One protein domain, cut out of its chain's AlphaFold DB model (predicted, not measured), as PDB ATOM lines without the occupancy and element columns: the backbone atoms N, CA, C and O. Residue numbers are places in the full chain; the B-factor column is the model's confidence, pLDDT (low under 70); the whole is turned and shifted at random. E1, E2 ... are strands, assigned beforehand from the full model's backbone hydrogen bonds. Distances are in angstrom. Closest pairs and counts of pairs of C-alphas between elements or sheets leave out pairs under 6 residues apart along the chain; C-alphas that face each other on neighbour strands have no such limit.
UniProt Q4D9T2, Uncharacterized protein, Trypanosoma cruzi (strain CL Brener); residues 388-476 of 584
ATOM      1  N   TYR A 388     262.899 304.749 425.996       89.51
ATOM      2  CA  TYR A 388     264.279 305.095 425.685       89.51
ATOM      3  C   TYR A 388     264.359 306.351 424.810       89.51
ATOM      4  O   TYR A 388     263.404 306.729 424.127       89.51
ATOM      5  N   PHE A 389     265.528 306.995 424.817       89.68
ATOM      6  CA  PHE A 389     265.831 308.098 423.911       89.68
ATOM      7  C   PHE A 389     266.444 307.563 422.622       89.68
ATOM      8  O   PHE A 389     267.516 306.962 422.617       89.68
ATOM      9  N   ASP A 390     265.764 307.814 421.515       86.02
ATOM     10  CA  ASP A 390     266.262 307.564 420.174       86.02
ATOM     11  C   ASP A 390     267.064 308.798 419.741       86.02
ATOM     12  O   ASP A 390     266.501 309.793 419.285       86.02
ATOM     13  N   ILE A 391     268.382 308.770 419.970       77.06
ATOM     14  CA  ILE A 391     269.291 309.901 419.699       77.06
ATOM     15  C   ILE A 391     269.352 310.206 418.198       77.06
ATOM     16  O   ILE A 391     269.424 311.375 417.816       77.06
ATOM     17  N   ALA A 392     269.277 309.169 417.358       76.21
ATOM     18  CA  ALA A 392     269.274 309.314 415.910       76.21
ATOM     19  C   ALA A 392     268.046 310.104 415.457       76.21
ATOM     20  O   ALA A 392     268.171 311.032 414.675       76.21
ATOM     21  N   TRP A 393     266.865 309.808 415.991       79.75
ATOM     22  CA  TRP A 393     265.644 310.535 415.629       79.75
ATOM     23  C   TRP A 393     265.299 311.698 416.571       79.75
ATOM     24  O   TRP A 393     264.299 312.377 416.354       79.75
ATOM     25  N   ARG A 394     266.121 311.943 417.602       86.07
ATOM     26  CA  ARG A 394     265.947 312.977 418.642       86.07
ATOM     27  C   ARG A 394     264.543 312.956 419.242       86.07
ATOM     28  O   ARG A 394     263.863 313.979 419.331       86.07
ATOM     29  N   ARG A 395     264.097 311.768 419.636       88.48
ATOM     30  CA  ARG A 395     262.757 311.535 420.183       88.48
ATOM     31  C   ARG A 395     262.803 310.583 421.368       88.48
ATOM     32  O   ARG A 395     263.730 309.788 421.500       88.48
ATOM     33  N   PHE A 396     261.786 310.644 422.211       91.38
ATOM     34  CA  PHE A 396     261.552 309.648 423.248       91.38
ATOM     35  C   PHE A 396     260.535 308.613 422.756       91.38
ATOM     36  O   PHE A 396     259.472 308.977 422.248       91.38
ATOM     37  N   VAL A 397     260.866 307.331 422.903       91.09
ATOM     38  CA  VAL A 397     260.060 306.201 422.431       91.09
ATOM     39  C   VAL A 397     259.722 305.288 423.604       91.09
ATOM     40  O   VAL A 397     260.604 304.839 424.329       91.09
ATOM     41  N   LEU A 398     258.438 304.988 423.772       89.88
ATOM     42  CA  LEU A 398     257.948 304.020 424.747       89.88
ATOM     43  C   LEU A 398     258.178 302.586 424.247       89.88
ATOM     44  O   LEU A 398     257.813 302.242 423.121       89.88
ATOM     45  N   THR A 399     258.775 301.746 425.085       83.94
ATOM     46  CA  THR A 399     259.013 300.331 424.802       83.94
ATOM     47  C   THR A 399     257.724 299.563 425.062       83.94
ATOM     48  O   THR A 399     257.275 299.458 426.202       83.94
ATOM     49  N   LYS A 400     257.114 298.997 424.016       70.81
ATOM     50  CA  LYS A 400     256.015 298.040 424.195       70.81
ATOM     51  C   LYS A 400     256.603 296.731 424.721       70.81
ATOM     52  O   LYS A 400     257.358 296.075 424.006       70.81
ATOM     53  N   THR A 401     256.305 296.362 425.963       53.44
ATOM     54  CA  THR A 401     256.685 295.041 426.483       53.44
ATOM     55  C   THR A 401     255.840 293.951 425.805       53.44
ATOM     56  O   THR A 401     254.631 294.143 425.687       53.44
ATOM     57  N   PRO A 402     256.429 292.812 425.383       48.92
ATOM     58  CA  PRO A 402     255.704 291.742 424.686       48.92
ATOM     59  C   PRO A 402     254.553 291.108 425.488       48.92
ATOM     60  O   PRO A 402     253.612 290.605 424.886       48.92
ATOM     61  N   ASP A 403     254.603 291.158 426.824       49.74
ATOM     62  CA  ASP A 403     253.620 290.513 427.717       49.74
ATOM     63  C   ASP A 403     252.294 291.276 427.884       49.74
ATOM     64  O   ASP A 403     251.419 290.855 428.637       49.74
ATOM     65  N   ASP A 404     252.114 292.412 427.216       52.90
ATOM     66  CA  ASP A 404     251.006 293.318 427.512       52.90
ATOM     67  C   ASP A 404     249.832 293.117 426.537       52.90
ATOM     68  O   ASP A 404     249.372 294.036 425.864       52.90
ATOM     69  N   ALA A 405     249.310 291.887 426.471       50.16
ATOM     70  CA  ALA A 405     248.039 291.594 425.796       50.16
ATOM     71  C   ALA A 405     246.839 292.337 426.442       50.16
ATOM     72  O   ALA A 405     245.792 292.471 425.816       50.16
ATOM     73  N   LEU A 406     247.016 292.891 427.653       48.21
ATOM     74  CA  LEU A 406     246.094 293.823 428.324       48.21
ATOM     75  C   LEU A 406     246.237 295.299 427.882       48.21
ATOM     76  O   LEU A 406     245.503 296.159 428.372       48.21
ATOM     77  N   CYS A 407     247.127 295.625 426.935       52.33
ATOM     78  CA  CYS A 407     247.383 297.000 426.471       52.33
ATOM     79  C   CYS A 407     246.166 297.747 425.906       52.33
ATOM     80  O   CYS A 407     246.246 298.959 425.729       52.33
ATOM     81  N   ALA A 408     245.063 297.069 425.578       55.57
ATOM     82  CA  ALA A 408     243.908 297.724 424.965       55.57
ATOM     83  C   ALA A 408     243.256 298.782 425.880       55.57
ATOM     84  O   ALA A 408     242.629 299.709 425.373       55.57
ATOM     85  N   HIS A 409     243.445 298.681 427.202       63.93
ATOM     86  CA  HIS A 409     242.814 299.566 428.194       63.93
ATOM     87  C   HIS A 409     243.812 300.341 429.070       63.93
ATOM     88  O   HIS A 409     243.413 300.994 430.033       63.93
ATOM     89  N   ARG A 410     245.111 300.270 428.752       79.37
ATOM     90  CA  ARG A 410     246.174 300.959 429.494       79.37
ATOM     91  C   ARG A 410     246.600 302.223 428.759       79.37
ATOM     92  O   ARG A 410     247.191 302.172 427.685       79.37
ATOM     93  N   GLU A 411     246.328 303.368 429.367       89.39
ATOM     94  CA  GLU A 411     246.729 304.679 428.875       89.39
ATOM     95  C   GLU A 411     248.022 305.132 429.550       89.39
ATOM     96  O   GLU A 411     248.096 305.225 430.776       89.39
ATOM     97  N   VAL A 412     249.037 305.497 428.767       91.73
ATOM     98  CA  VAL A 412     250.227 306.165 429.311       91.73
ATOM     99  C   VAL A 412     250.072 307.672 429.159       91.73
ATOM    100  O   VAL A 412     249.926 308.179 428.047       91.73
ATOM    101  N   ARG A 413     250.133 308.401 430.274       94.34
ATOM    102  CA  ARG A 413     250.083 309.866 430.306       94.34
ATOM    103  C   ARG A 413     251.461 310.436 430.631       94.34
ATOM    104  O   ARG A 413     252.232 309.816 431.367       94.34
ATOM    105  N   TYR A 414     251.766 311.617 430.098       95.00
ATOM    106  CA  TYR A 414     253.064 312.263 430.284       95.00
ATOM    107  C   TYR A 414     252.982 313.772 430.510       95.00
ATOM    108  O   TYR A 414     252.007 314.434 430.143       95.00
ATOM    109  N   THR A 415     254.046 314.310 431.102       96.86
ATOM    110  CA  THR A 415     254.281 315.746 431.288       96.86
ATOM    111  C   THR A 415     255.714 316.095 430.880       96.86
ATOM    112  O   THR A 415     256.639 315.290 431.027       96.86
ATOM    113  N   LEU A 416     255.891 317.299 430.333       94.59
ATOM    114  CA  LEU A 416     257.181 317.827 429.857       94.59
ATOM    115  C   LEU A 416     257.694 318.999 430.710       94.59
ATOM    116  O   LEU A 416     258.816 319.466 430.529       94.59
ATOM    117  N   ASP A 417     256.872 319.482 431.640       92.94
ATOM    118  CA  ASP A 417     257.168 320.584 432.560       92.94
ATOM    119  C   ASP A 417     257.735 320.103 433.911       92.94
ATOM    120  O   ASP A 417     258.152 320.911 434.738       92.94
ATOM    121  N   GLY A 418     257.776 318.784 434.132       91.99
ATOM    122  CA  GLY A 418     258.253 318.161 435.364       91.99
ATOM    123  C   GLY A 418     257.196 317.971 436.454       91.99
ATOM    124  O   GLY A 418     257.545 317.481 437.528       91.99
ATOM    125  N   THR A 419     255.926 318.300 436.202       96.10
ATOM    126  CA  THR A 419     254.812 318.009 437.124       96.10
ATOM    127  C   THR A 419     254.435 316.523 437.113       96.10
ATOM    128  O   THR A 419     254.791 315.794 436.186       96.10
ATOM    129  N   GLN A 420     253.738 316.025 438.141       93.65
ATOM    130  CA  GLN A 420     253.293 314.624 438.157       93.65
ATOM    131  C   GLN A 420     252.179 314.390 437.121       93.65
ATOM    132  O   GLN A 420     251.199 315.140 437.127       93.65
ATOM    133  N   PRO A 421     252.281 313.362 436.254       94.34
ATOM    134  CA  PRO A 421     251.219 313.043 435.309       94.34
ATOM    135  C   PRO A 421     249.913 312.680 436.021       94.34
ATOM    136  O   PRO A 421     249.903 311.907 436.977       94.34
ATOM    137  N   THR A 422     248.804 313.210 435.517       93.40
ATOM    138  CA  THR A 422     247.434 312.885 435.938       93.40
ATOM    139  C   THR A 422     246.654 312.318 434.750       93.40
ATOM    140  O   THR A 422     247.125 312.373 433.611       93.40
ATOM    141  N   ARG A 423     245.421 311.836 434.963       90.95
ATOM    142  CA  ARG A 423     244.542 311.421 433.849       90.95
ATOM    143  C   ARG A 423     244.225 312.558 432.864       90.95
ATOM    144  O   ARG A 423     243.879 312.282 431.721       90.95
ATOM    145  N   ALA A 424     244.369 313.819 433.277       92.72
ATOM    146  CA  ALA A 424     244.190 314.986 432.412       92.72
ATOM    147  C   ALA A 424     245.464 315.377 431.636       92.72
ATOM    148  O   ALA A 424     245.405 316.228 430.749       92.72
ATOM    149  N   SER A 425     246.616 314.778 431.953       95.57
ATOM    150  CA  SER A 425     247.875 315.040 431.251       95.57
ATOM    151  C   SER A 425     247.853 314.495 429.815       95.57
ATOM    152  O   SER A 425     246.927 313.790 429.398       95.57
ATOM    153  N   MET A 426     248.879 314.826 429.029       94.60
ATOM    154  CA  MET A 426     248.943 314.443 427.618       94.60
ATOM    155  C   MET A 426     249.006 312.920 427.462       94.60
ATOM    156  O   MET A 426     249.777 312.256 428.152       94.60
ATOM    157  N   LEU A 427     248.199 312.365 426.554       93.97
ATOM    158  CA  LEU A 427     248.207 310.940 426.225       93.97
ATOM    159  C   LEU A 427     249.367 310.623 425.277       93.97
ATOM    160  O   LEU A 427     249.505 311.242 424.219       93.97
ATOM    161  N   TYR A 428     250.185 309.639 425.637       91.58
ATOM    162  CA  TYR A 428     251.226 309.121 424.762       91.58
ATOM    163  C   TYR A 428     250.580 308.284 423.650       91.58
ATOM    164  O   TYR A 428     250.103 307.177 423.885       91.58
ATOM    165  N   THR A 429     250.566 308.816 422.429       89.30
ATOM    166  CA  THR A 429     250.051 308.117 421.233       89.30
ATOM    167  C   THR A 429     251.141 307.852 420.199       89.30
ATOM    168  O   THR A 429     251.111 306.838 419.506       89.30
ATOM    169  N   HIS A 430     252.133 308.737 420.131       87.16
ATOM    170  CA  HIS A 430     253.262 308.685 419.210       87.16
ATOM    171  C   HIS A 430     254.548 309.057 419.964       87.16
ATOM    172  O   HIS A 430     254.461 309.671 421.032       87.16
ATOM    173  N   PRO A 431     255.735 308.701 419.436       89.51
ATOM    174  CA  PRO A 431     257.007 309.160 419.987       89.51
ATOM    175  C   PRO A 431     257.039 310.671 420.229       89.51
ATOM    176  O   PRO A 431     256.588 311.445 419.385       89.51
ATOM    177  N   ILE A 432     257.593 311.090 421.368       91.05
ATOM    178  CA  ILE A 432     257.702 312.509 421.723       91.05
ATOM    179  C   ILE A 432     258.911 313.082 420.988       91.05
ATOM    180  O   ILE A 432     260.053 312.750 421.314       91.05
ATOM    181  N   GLU A 433     258.669 313.933 419.998       90.06
ATOM    182  CA  GLU A 433     259.730 314.633 419.274       90.06
ATOM    183  C   GLU A 433     260.374 315.704 420.162       90.06
ATOM    184  O   GLU A 433     259.693 316.581 420.693       90.06
ATOM    185  N   LEU A 434     261.698 315.640 420.329       89.76
ATOM    186  CA  LEU A 434     262.452 316.614 421.127       89.76
ATOM    187  C   LEU A 434     263.008 317.739 420.249       89.76
ATOM    188  O   LEU A 434     263.117 318.878 420.701       89.76
ATOM    189  N   ASP A 435     263.310 317.437 418.983       87.09
ATOM    190  CA  ASP A 435     263.682 318.412 417.959       87.09
ATOM    191  C   ASP A 435     262.547 318.592 416.941       87.09
ATOM    192  O   ASP A 435     262.548 317.996 415.866       87.09
ATOM    193  N   VAL A 436     261.585 319.455 417.276       77.98
ATOM    194  CA  VAL A 436     260.365 319.743 416.485       77.98
ATOM    195  C   VAL A 436     260.604 320.272 415.062       77.98
ATOM    196  O   VAL A 436     259.658 320.409 414.293       77.98
ATOM    197  N   LYS A 437     261.846 320.611 414.687       77.18
ATOM    198  CA  LYS A 437     262.203 321.021 413.314       77.18
ATOM    199  C   LYS A 437     263.038 319.972 412.574       77.18
ATOM    200  O   LYS A 437     263.570 320.267 411.502       77.18
ATOM    201  N   SER A 438     263.201 318.778 413.140       72.31
ATOM    202  CA  SER A 438     263.925 317.688 412.493       72.31
ATOM    203  C   SER A 438     263.188 317.202 411.237       72.31
ATOM    204  O   SER A 438     261.965 317.256 411.149       72.31
ATOM    205  N   SER A 439     263.939 316.746 410.231       68.83
ATOM    206  CA  SER A 439     263.370 316.193 408.998       68.83
ATOM    207  C   SER A 439     263.305 314.673 409.097       68.83
ATOM    208  O   SER A 439     264.323 314.037 409.372       68.83
ATOM    209  N   ALA A 440     262.147 314.088 408.773       66.43
ATOM    210  CA  ALA A 440     261.944 312.636 408.741       66.43
ATOM    211  C   ALA A 440     262.889 311.888 407.774       66.43
ATOM    212  O   ALA A 440     263.050 310.679 407.890       66.43
ATOM    213  N   ASN A 441     263.548 312.587 406.845       72.06
ATOM    214  CA  ASN A 441     264.464 311.971 405.881       72.06
ATOM    215  C   ASN A 441     265.928 311.938 406.359       72.06
ATOM    216  O   ASN A 441     266.754 311.287 405.724       72.06
ATOM    217  N   PHE A 442     266.274 312.631 407.452       68.66
ATOM    218  CA  PHE A 442     267.657 312.769 407.926       68.66
ATOM    219  C   PHE A 442     267.762 312.576 409.448       68.66
ATOM    220  O   PHE A 442     267.867 313.568 410.177       68.66
ATOM    221  N   PRO A 443     267.795 311.321 409.939       68.88
ATOM    222  CA  PRO A 443     267.970 311.047 411.366       68.88
ATOM    223  C   PRO A 443     269.281 311.658 411.894       68.88
ATOM    224  O   PRO A 443     269.310 312.489 412.798       68.88
ATOM    225  N   TRP A 444     270.395 311.387 411.223       68.56
ATOM    226  CA  TRP A 444     271.736 311.724 411.713       68.56
ATOM    227  C   TRP A 444     272.198 313.173 411.452       68.56
ATOM    228  O   TRP A 444     273.375 313.401 411.199       68.56
ATOM    229  N   GLY A 445     271.289 314.152 411.455       73.95
ATOM    230  CA  GLY A 445     271.612 315.573 411.237       73.95
ATOM    231  C   GLY A 445     271.981 316.378 412.499       73.95
ATOM    232  O   GLY A 445     272.091 315.841 413.602       73.95
ATOM    233  N   SER A 446     272.106 317.698 412.338       82.36
ATOM    234  CA  SER A 446     272.239 318.669 413.437       82.36
ATOM    235  C   SER A 446     270.909 318.947 414.137       82.36
ATOM    236  O   SER A 446     269.846 318.802 413.528       82.36
ATOM    237  N   TRP A 447     270.959 319.402 415.394       85.05
ATOM    238  CA  TRP A 447     269.788 319.946 416.090       85.05
ATOM    239  C   TRP A 447     269.285 321.203 415.377       85.05
ATOM    240  O   TRP A 447     270.048 322.154 415.184       85.05
ATOM    241  N   ARG A 448     268.008 321.232 414.981       81.34
ATOM    242  CA  ARG A 448     267.451 322.317 414.150       81.34
ATOM    243  C   ARG A 448     266.570 323.285 414.927       81.34
ATOM    244  O   ARG A 448     266.480 324.457 414.565       81.34
ATOM    245  N   SER A 449     265.902 322.820 415.978       82.91
ATOM    246  CA  SER A 449     264.967 323.643 416.734       82.91
ATOM    247  C   SER A 449     265.672 324.746 417.528       82.91
ATOM    248  O   SER A 449     266.692 324.532 418.195       82.91
ATOM    249  N   SER A 450     265.082 325.944 417.493       81.12
ATOM    250  CA  SER A 450     265.453 327.056 418.370       81.12
ATOM    251  C   SER A 450     264.995 326.833 419.819       81.12
ATOM    252  O   SER A 450     265.584 327.414 420.729       81.12
ATOM    253  N   VAL A 451     263.990 325.973 420.023       83.27
ATOM    254  CA  VAL A 451     263.380 325.644 421.317       83.27
ATOM    255  C   VAL A 451     264.265 324.656 422.074       83.27
ATOM    256  O   VAL A 451     264.680 323.636 421.523       83.27
ATOM    257  N   THR A 452     264.558 324.967 423.334       82.89
ATOM    258  CA  THR A 452     265.280 324.068 424.241       82.89
ATOM    259  C   THR A 452     264.401 322.856 424.558       82.89
ATOM    260  O   THR A 452     263.236 323.056 424.907       82.89
ATOM    261  N   PRO A 453     264.918 321.617 424.466       87.52
ATOM    262  CA  PRO A 453     264.137 320.447 424.845       87.52
ATOM    263  C   PRO A 453     263.749 320.496 426.335       87.52
ATOM    264  O   PRO A 453     264.437 321.147 427.133       87.52
ATOM    265  N   PRO A 454     262.658 319.816 426.732       92.07
ATOM    266  CA  PRO A 454     262.279 319.710 428.137       92.07
ATOM    267  C   PRO A 454     263.409 319.065 428.945       92.07
ATOM    268  O   PRO A 454     264.153 318.246 428.419       92.07
ATOM    269  N   ARG A 455     263.548 319.420 430.228       92.04
ATOM    270  CA  ARG A 455     264.598 318.844 431.096       92.04
ATOM    271  C   ARG A 455     264.301 317.400 431.488       92.04
ATOM    272  O   ARG A 455     265.216 316.593 431.620       92.04
ATOM    273  N   VAL A 456     263.026 317.098 431.705       95.11
ATOM    274  CA  VAL A 456     262.556 315.780 432.123       95.11
ATOM    275  C   VAL A 456     261.287 315.409 431.373       95.11
ATOM    276  O   VAL A 456     260.486 316.276 431.029       95.11
ATOM    277  N   ILE A 457     261.093 314.112 431.170       94.92
ATOM    278  CA  ILE A 457     259.823 313.529 430.739       94.92
ATOM    279  C   ILE A 457     259.349 312.642 431.882       94.92
ATOM    280  O   ILE A 457     260.053 311.710 432.274       94.92
ATOM    281  N   ARG A 458     258.172 312.934 432.440       96.66
ATOM    282  CA  ARG A 458     257.550 312.080 433.460       96.66
ATOM    283  C   ARG A 458     256.421 311.277 432.846       96.66
ATOM    284  O   ARG A 458     255.641 311.818 432.069       96.66
ATOM    285  N   LEU A 459     256.338 310.001 433.209       94.62
ATOM    286  CA  LEU A 459     255.374 309.043 432.669       94.62
ATOM    287  C   LEU A 459     254.671 308.295 433.797       94.62
ATOM    288  O   LEU A 459     255.316 307.878 434.761       94.62
ATOM    289  N   ALA A 460     253.368 308.078 433.643       93.71
ATOM    290  CA  ALA A 460     252.599 307.151 434.467       93.71
ATOM    291  C   ALA A 460     251.543 306.439 433.612       93.71
ATOM    292  O   ALA A 460     251.015 307.015 432.657       93.71
ATOM    293  N   ALA A 461     251.263 305.183 433.945       91.63
ATOM    294  CA  ALA A 461     250.219 304.386 433.323       91.63
ATOM    295  C   ALA A 461     248.937 304.430 434.163       91.63
ATOM    296  O   ALA A 461     248.980 304.399 435.396       91.63
ATOM    297  N   PHE A 462     247.805 304.475 433.465       90.83
ATOM    298  CA  PHE A 462     246.455 304.514 434.008       90.83
ATOM    299  C   PHE A 462     245.600 303.456 433.311       90.83
ATOM    300  O   PHE A 462     245.728 303.246 432.107       90.83
ATOM    301  N   ALA A 463     244.707 302.821 434.057       87.50
ATOM    302  CA  ALA A 463     243.682 301.931 433.526       87.50
ATOM    303  C   ALA A 463     242.412 302.065 434.374       87.50
ATOM    304  O   ALA A 463     242.437 302.632 435.474       87.50
ATOM    305  N   GLU A 464     241.283 301.600 433.858       83.04
ATOM    306  CA  GLU A 464     240.082 301.444 434.679       83.04
ATOM    307  C   GLU A 464     240.294 300.313 435.692       83.04
ATOM    308  O   GLU A 464     240.892 299.293 435.367       83.04
ATOM    309  N   ASN A 465     239.832 300.520 436.929       80.65
ATOM    310  CA  ASN A 465     239.871 299.536 438.020       80.65
ATOM    311  C   ASN A 465     241.267 299.018 438.436       80.65
ATOM    312  O   ASN A 465     241.357 298.028 439.153       80.65
ATOM    313  N   GLU A 466     242.352 299.702 438.060       86.30
ATOM    314  CA  GLU A 466     243.716 299.432 438.540       86.30
ATOM    315  C   GLU A 466     244.314 300.673 439.222       86.30
ATOM    316  O   GLU A 466     243.934 301.818 438.948       86.30
ATOM    317  N   PHE A 467     245.282 300.457 440.113       89.74
ATOM    318  CA  PHE A 467     246.037 301.550 440.713       89.74
ATOM    319  C   PHE A 467     247.067 302.116 439.731       89.74
ATOM    320  O   PHE A 467     247.730 301.383 438.991       89.74
ATOM    321  N   THR A 468     247.230 303.442 439.767       90.46
ATOM    322  CA  THR A 468     248.181 304.179 438.918       90.46
ATOM    323  C   THR A 468     249.602 303.648 439.105       90.46
ATOM    324  O   THR A 468     250.026 303.378 440.233       90.46
ATOM    325  N   SER A 469     250.362 303.525 438.013       90.08
ATOM    326  CA  SER A 469     251.754 303.084 438.109       90.08
ATOM    327  C   SER A 469     252.617 304.103 438.864       90.08
ATOM    328  O   SER A 469     252.342 305.307 438.810       90.08
ATOM    329  N   PRO A 470     253.742 303.687 439.471       90.21
ATOM    330  CA  PRO A 470     254.760 304.629 439.923       90.21
ATOM    331  C   PRO A 470     255.184 305.566 438.784       90.21
ATOM    332  O   PRO A 470     255.318 305.130 437.636       90.21
ATOM    333  N   THR A 471     255.398 306.848 439.093       94.16
ATOM    334  CA  THR A 471     255.885 307.801 438.092       94.16
ATOM    335  C   THR A 471     257.347 307.533 437.776       94.16
ATOM    336  O   THR A 471     258.203 307.582 438.659       94.16
ATOM    337  N   VAL A 472     257.641 307.322 436.497       94.32
ATOM    338  CA  VAL A 472     259.012 307.228 435.996       94.32
ATOM    339  C   VAL A 472     259.439 308.596 435.490       94.32
ATOM    340  O   VAL A 472     258.687 309.257 434.776       94.32
ATOM    341  N   THR A 473     260.641 309.028 435.866       96.27
ATOM    342  CA  THR A 473     261.236 310.283 435.395       96.27
ATOM    343  C   THR A 473     262.432 309.967 434.511       96.27
ATOM    344  O   THR A 473     263.370 309.312 434.956       96.27
ATOM    345  N   TYR A 474     262.400 310.449 433.274       93.69
ATOM    346  CA  TYR A 474     263.507 310.378 432.329       93.69
ATOM    347  C   TYR A 474     264.178 311.741 432.230       93.69
ATOM    348  O   TYR A 474     263.526 312.721 431.868       93.69
ATOM    349  N   GLU A 475     265.472 311.807 432.526       93.02
ATOM    350  CA  GLU A 475     266.273 313.005 432.276       93.02
ATOM    351  C   GLU A 475     266.616 313.087 430.790       93.02
ATOM    352  O   GLU A 475     267.176 312.153 430.213       93.02
ATOM    353  N   VAL A 476     266.240 314.194 430.153       90.59
ATOM    354  CA  VAL A 476     266.446 314.385 428.718       90.59
ATOM    355  C   VAL A 476     267.908 314.767 428.471       90.59
ATOM    356  O   VAL A 476     268.384 315.729 429.084       90.59
TER     357      VAL A 476
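This is residues 388 to 476 of the 584 residues of an uncharacterized protein of Trypanosoma cruzi (strain CL Brener) (UniProt Q4D9T2). There is little regular structure here: long loops join a small sheet, E3-E4-E5, to a separate hairpin, E1 and E2, and residues 400 to 405 stick out. The 89 printed residues include five named strands, E1 to E5 along the chain, holding 23 residues, and no named helix; the class is all strand, both sheets antiparallel. The outline is elongated, 45 by 28 by 18 A, yet only just compact, close to loose, with a radius of gyration of the C-alphas of 14.4 A.

Start at E1, residues 388 to 390, in a hairpin with E2, residues 395 to 398; N 388 and O 397 are 2.8 A apart, within hydrogen-bond range. Next look at E3, residues 411 to 415, E4, residues 456 to 462, and E5, residues 472 to 475, a meander, each strand the antiparallel neighbour of the one before. Across its hairpins, N 411 and O 462 are 2.8 A apart, N 457 and O 474 2.9 A. E1 and E2 are apart from these three.

Find C-alpha 388 at (264.279, 305.095, 425.685), where E1 begins, 6.4 A long; E2 spans 10.0 A, E3 13.6 A and E4 19.7 A. E5, 10.0 A, ends at C-alpha 475, (266.273, 313.005, 432.276).

The farthest C-alphas, Ser 446 and Asn 465, are 44.9 A apart. The printed part has no cut; the links E2 to E3 and E3 to E4 are long. Look for pLDDT under 70 at residues 401 to 409, 439 to 440 and 442 to 444.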